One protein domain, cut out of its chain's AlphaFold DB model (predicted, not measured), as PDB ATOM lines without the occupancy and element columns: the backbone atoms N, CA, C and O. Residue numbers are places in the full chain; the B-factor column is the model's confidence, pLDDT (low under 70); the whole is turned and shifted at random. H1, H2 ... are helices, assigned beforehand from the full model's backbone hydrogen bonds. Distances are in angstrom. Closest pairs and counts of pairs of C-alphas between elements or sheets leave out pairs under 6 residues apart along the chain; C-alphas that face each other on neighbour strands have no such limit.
ATOM      1  N   GLU A  28     175.752 125.225 185.424       94.25
ATOM      2  CA  GLU A  28     176.917 125.192 186.309       94.25
ATOM      3  C   GLU A  28     177.371 123.737 186.534       94.25
ATOM      4  O   GLU A  28     176.521 122.857 186.705       94.25
ATOM      5  N   PRO A  29     178.686 123.442 186.553       94.56
ATOM      6  CA  PRO A  29     179.183 122.124 186.924       94.56
ATOM      7  C   PRO A  29     178.686 121.683 188.304       94.56
ATOM      8  O   PRO A  29     178.857 122.381 189.307       94.56
ATOM      9  N   ALA A  30     178.101 120.487 188.355       93.69
ATOM     10  CA  ALA A  30     177.634 119.889 189.595       93.69
ATOM     11  C   ALA A  30     178.806 119.337 190.418       93.69
ATOM     12  O   ALA A  30     179.652 118.591 189.916       93.69
ATOM     13  N   LEU A  31     178.813 119.643 191.713       95.69
ATOM     14  CA  LEU A  31     179.717 119.053 192.691       95.69
ATOM     15  C   LEU A  31     178.987 117.988 193.510       95.69
ATOM     16  O   LEU A  31     177.776 118.030 193.729       95.69
ATOM     17  N   ARG A  32     179.744 117.020 194.035       94.94
ATOM     18  CA  ARG A  32     179.190 115.962 194.896       94.94
ATOM     19  C   ARG A  32     178.470 116.536 196.123       94.94
ATOM     20  O   ARG A  32     177.487 115.962 196.583       94.94
ATOM     21  N   GLU A  33     178.990 117.625 196.669       94.12
ATOM     22  CA  GLU A  33     178.415 118.326 197.816       94.12
ATOM     23  C   GLU A  33     177.059 118.969 197.525       94.12
ATOM     24  O   GLU A  33     176.232 118.987 198.429       94.12
ATOM     25  N   ASP A  34     176.774 119.351 196.278       95.31
ATOM     26  CA  ASP A  34     175.476 119.916 195.887       95.31
ATOM     27  C   ASP A  34     174.362 118.876 196.089       95.31
ATOM     28  O   ASP A  34     173.349 119.122 196.741       95.31
ATOM     29  N   VAL A  35     174.600 117.643 195.632       95.06
ATOM     30  CA  VAL A  35     173.640 116.533 195.763       95.06
ATOM     31  C   VAL A  35     173.440 116.124 197.224       95.06
ATOM     32  O   VAL A  35     172.350 115.696 197.603       95.06
ATOM     33  N   PHE A  36     174.475 116.247 198.057       95.62
ATOM     34  CA  PHE A  36     174.459 115.826 199.462       95.62
ATOM     35  C   PHE A  36     174.435 116.994 200.459       95.62
ATOM     36  O   PHE A  36     174.792 116.787 201.622       95.62
ATOM     37  N   THR A  37     174.021 118.189 200.022       95.19
ATOM     38  CA  THR A  37     173.952 119.383 200.875       95.19
ATOM     39  C   THR A  37     173.077 119.143 202.107       95.19
ATOM     40  O   THR A  37     172.054 118.453 202.032       95.19
ATOM     41  N   ALA A  38     173.473 119.714 203.245       94.69
ATOM     42  CA  ALA A  38     172.660 119.728 204.460       94.69
ATOM     43  C   ALA A  38     171.542 120.784 204.409       94.69
ATOM     44  O   ALA A  38     170.598 120.685 205.185       94.69
ATOM     45  N   ASP A  39     171.642 121.738 203.480       94.88
ATOM     46  CA  ASP A  39     170.679 122.814 203.252       94.88
ATOM     47  C   ASP A  39     170.163 122.751 201.801       94.88
ATOM     48  O   ASP A  39     170.818 123.261 200.886       94.88
ATOM     49  N   PRO A  40     169.056 122.026 201.549       92.69
ATOM     50  CA  PRO A  40     168.449 121.942 200.224       92.69
ATOM     51  C   PRO A  40     167.717 123.221 199.812       92.69
ATOM     52  O   PRO A  40     167.703 123.532 198.626       92.69
ATOM     53  N   GLU A  41     167.123 123.940 200.769       91.94
ATOM     54  CA  GLU A  41     166.357 125.169 200.511       91.94
ATOM     55  C   GLU A  41     167.300 126.289 200.047       91.94
ATOM     56  O   GLU A  41     167.049 126.937 199.036       91.94
ATOM     57  N   GLY A  42     168.465 126.433 200.685       93.06
ATOM     58  CA  GLY A  42     169.490 127.403 200.290       93.06
ATOM     59  C   GLY A  42     170.388 126.981 199.120       93.06
ATOM     60  O   GLY A  42     171.286 127.743 198.732       93.06
ATOM     61  N   LEU A  43     170.197 125.784 198.543       94.00
ATOM     62  CA  LEU A  43     171.097 125.250 197.513       94.00
ATOM     63  C   LEU A  43     171.132 126.147 196.269       94.00
ATOM     64  O   LEU A  43     172.213 126.442 195.766       94.00
ATOM     65  N   TRP A  44     169.975 126.624 195.805       92.69
ATOM     66  CA  TRP A  44     169.879 127.472 194.613       92.69
ATOM     67  C   TRP A  44     170.683 128.773 194.756       92.69
ATOM     68  O   TRP A  44     171.569 129.053 193.943       92.69
ATOM     69  N   SER A  45     170.466 129.520 195.845       93.25
ATOM     70  CA  SER A  45     171.231 130.739 196.147       93.25
ATOM     71  C   SER A  45     172.732 130.449 196.258       93.25
ATOM     72  O   SER A  45     173.560 131.203 195.745       93.25
ATOM     73  N   SER A  46     173.102 129.324 196.876       93.81
ATOM     74  CA  SER A  46     174.503 128.923 197.034       93.81
ATOM     75  C   SER A  46     175.187 128.634 195.692       93.81
ATOM     76  O   SER A  46     176.320 129.072 195.480       93.81
ATOM     77  N   LEU A  47     174.500 127.955 194.768       95.25
ATOM     78  CA  LEU A  47     175.006 127.676 193.420       95.25
ATOM     79  C   LEU A  47     175.206 128.964 192.614       95.25
ATOM     80  O   LEU A  47     176.267 129.158 192.022       95.25
ATOM     81  N   LEU A  48     174.234 129.878 192.647       94.94
ATOM     82  CA  LEU A  48     174.334 131.164 191.951       94.94
ATOM     83  C   LEU A  48     175.443 132.059 192.530       94.94
ATOM     84  O   LEU A  48     176.177 132.704 191.781       94.94
ATOM     85  N   ARG A  49     175.642 132.047 193.856       94.25
ATOM     86  CA  ARG A  49     176.780 132.731 194.499       94.25
ATOM     87  C   ARG A  49     178.119 132.132 194.084       94.25
ATOM     88  O   ARG A  49     179.052 132.893 193.838       94.25
ATOM     89  N   ARG A  50     178.216 130.799 193.999       95.06
ATOM     90  CA  ARG A  50     179.423 130.099 193.526       95.06
ATOM     91  C   ARG A  50     179.745 130.461 192.080       95.06
ATOM     92  O   ARG A  50     180.909 130.705 191.776       95.06
ATOM     93  N   LYS A  51     178.724 130.516 191.221       94.88
ATOM     94  CA  LYS A  51     178.857 130.919 189.818       94.88
ATOM     95  C   LYS A  51     179.412 132.343 189.674       94.88
ATOM     96  O   LYS A  51     180.225 132.602 188.789       94.88
ATOM     97  N   GLY A  52     179.040 133.241 190.587       94.19
ATOM     98  CA  GLY A  52     179.610 134.584 190.688       94.19
ATOM     99  C   GLY A  52     179.107 135.546 189.606       94.19
ATOM    100  O   GLY A  52     178.123 135.284 188.922       94.19
ATOM    101  N   GLY A  53     179.767 136.699 189.468       93.44
ATOM    102  CA  GLY A  53     179.387 137.716 188.482       93.44
ATOM    103  C   GLY A  53     177.985 138.288 188.721       93.44
ATOM    104  O   GLY A  53     177.596 138.556 189.858       93.44
ATOM    105  N   GLU A  54     177.225 138.474 187.646       90.06
ATOM    106  CA  GLU A  54     175.854 139.003 187.690       90.06
ATOM    107  C   GLU A  54     174.858 138.073 188.401       90.06
ATOM    108  O   GLU A  54     173.889 138.539 189.003       90.06
ATOM    109  N   TYR A  55     175.146 136.768 188.453       92.19
ATOM    110  CA  TYR A  55     174.291 135.772 189.103       92.19
ATOM    111  C   TYR A  55     174.201 135.949 190.626       92.19
ATOM    112  O   TYR A  55     173.249 135.477 191.247       92.19
ATOM    113  N   VAL A  56     175.137 136.683 191.242       90.25
ATOM    114  CA  VAL A  56     175.087 137.009 192.679       90.25
ATOM    115  C   VAL A  56     173.855 137.849 193.019       90.25
ATOM    116  O   VAL A  56     173.312 137.709 194.113       90.25
ATOM    117  N   VAL A  57     173.388 138.690 192.090       87.69
ATOM    118  CA  VAL A  57     172.172 139.492 192.281       87.69
ATOM    119  C   VAL A  57     170.944 138.583 192.278       87.69
ATOM    120  O   VAL A  57     170.121 138.659 193.188       87.69
ATOM    121  N   ILE A  58     170.871 137.646 191.329       87.81
ATOM    122  CA  ILE A  58     169.783 136.658 191.237       87.81
ATOM    123  C   ILE A  58     169.746 135.773 192.490       87.81
ATOM    124  O   ILE A  58     168.677 135.462 192.999       87.81
ATOM    125  N   ALA A  59     170.906 135.454 193.071       88.56
ATOM    126  CA  ALA A  59     170.997 134.681 194.308       88.56
ATOM    127  C   ALA A  59     170.342 135.348 195.534       88.56
ATOM    128  O   ALA A  59     170.216 134.704 196.578       88.56
ATOM    129  N   THR A  60     170.003 136.637 195.451       85.25
ATOM    130  CA  THR A  60     169.313 137.381 196.517       85.25
ATOM    131  C   THR A  60     167.815 137.528 196.286       85.25
ATOM    132  O   THR A  60     167.128 138.024 197.177       85.25
ATOM    133  N   MET A  61     167.313 137.101 195.124       82.44
ATOM    134  CA  MET A  61     165.887 137.152 194.835       82.44
ATOM    135  C   MET A  61     165.136 136.187 195.764       82.44
ATOM    136  O   MET A  61     165.604 135.065 195.974       82.44
ATOM    137  N   PRO A  62     164.001 136.612 196.341       75.25
ATOM    138  CA  PRO A  62     163.147 135.739 197.130       75.25
ATOM    139  C   PRO A  62     162.538 134.638 196.254       75.25
ATOM    140  O   PRO A  62     162.274 134.853 195.072       75.25
ATOM    141  N   ASP A  63     162.267 133.480 196.858       69.25
ATOM    142  CA  ASP A  63     161.629 132.346 196.173       69.25
ATOM    143  C   ASP A  63     160.213 132.687 195.676       69.25
ATOM    144  O   ASP A  63     159.744 132.131 194.683       69.25
ATOM    145  N   ASP A  64     159.536 133.615 196.361       71.69
ATOM    146  CA  ASP A  64     158.284 134.206 195.901       71.69
ATOM    147  C   ASP A  64     158.582 135.468 195.071       71.69
ATOM    148  O   ASP A  64     158.975 136.500 195.633       71.69
ATOM    149  N   PRO A  65     158.363 135.432 193.744       65.38
ATOM    150  CA  PRO A  65     158.650 136.567 192.875       65.38
ATOM    151  C   PRO A  65     157.790 137.802 193.186       65.38
ATOM    152  O   PRO A  65     158.149 138.897 192.755       65.38
ATOM    153  N   THR A  66     156.694 137.661 193.942       71.69
ATOM    154  CA  THR A  66     155.823 138.776 194.356       71.69
ATOM    155  C   THR A  66     156.387 139.610 195.508       71.69
ATOM    156  O   THR A  66     155.823 140.653 195.834       71.69
ATOM    157  N   LEU A  67     157.501 139.186 196.113       62.22
ATOM    158  CA  LEU A  67     158.155 139.868 197.236       62.22
ATOM    159  C   LEU A  67     159.270 140.852 196.817       62.22
ATOM    160  O   LEU A  67     160.026 141.295 197.684       62.22
ATOM    161  N   ASN A  68     159.381 141.187 195.524       58.53
ATOM    162  CA  ASN A  68     160.321 142.187 194.986       58.53
ATOM    163  C   ASN A  68     159.671 143.557 194.755       58.53
ATOM    164  O   ASN A  68     158.498 143.594 194.320       58.53
TER     165      ASN A  68
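AT A GLANCE: This is residues 28 to 68 of the 68 residues of an uncharacterized protein of Actinobacteria bacterium (UniProt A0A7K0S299). Three short helices follow one another in a row along a winding, only just flat chain, with H2, the longest, in the middle, H3 packing on H2 past a tight turn, and H1 near the start of H2 on the side away from H3. Between H2 and H3 the chain turns back on itself, and past H3 residues 59 to 68, with no named element, run on away from H3 to about residue 63 and then turn as a tail. The printed part has 41 residues, with three named helices in the order H1, H2, H3 and no named strand; the class is all helix, although just 17 of the 41 residues, under half, are in named elements. The whole is only just loose, close to compact, with a radius of gyration of the C-alphas of 11.0 A, and its C-alphas span 32 by 22 by 11 A.

HOW THE PARTS SIT: From Glu 28 the printed part runs into H1, residues 32 to 35, and a short link of 7 residues leads on to H2, residues 43 to 51. H1 and H2 are close but not clearly touching, with 1 pair of C-alphas within 8 A; their closest C-alphas are those of Asp 34 and Leu 43, 7.1 A apart, and their centres are 12.1 A apart. A tight link of 3 residues joins H2 to H3, residues 55 to 58. H2 and H3 touch, with 6 pairs of C-alphas within 8 A; their closest C-alphas are those of Arg 49 and Val 56, 4.9 A apart, and their centres are 8.5 A apart. H1 and H3 are apart. In H2 every O i to N i+4 pair is within hydrogen-bond range; H1 and H3 are too short for such a pair, and each has 1 O i to N i+3 pair, which is within range.

IN THESE COORDINATES: H1 begins at Arg 32, its C-alpha at (179.190, 115.962, 194.896), and measures 5.6 A from first to last C-alpha. H2 begins at Leu 43, its C-alpha at (171.097, 125.250, 197.513), and ends at Lys 51, 12.3 A from first to last C-alpha. H3 measures 5.1 A from the C-alpha of Tyr 55 to that of Ile 58, which is at (169.783, 136.658, 191.237). Residues 65 to 67 are helix too, but belong to no named helix.

THE WHOLE: The two C-alphas farthest apart are those of Arg 32 and Thr 66, at 32.7 A, and those of Glu 28 and Asn 68, the first and last printed residues, are 25.3 A apart. Asn 68 is also the chain's last residue. The printed part has no cut, and no link between the helices is long. The mean pLDDT of the printed part is 88.5; the model's confidence is low, under 70, at residue 63, residue 65 and residues 67 to 68.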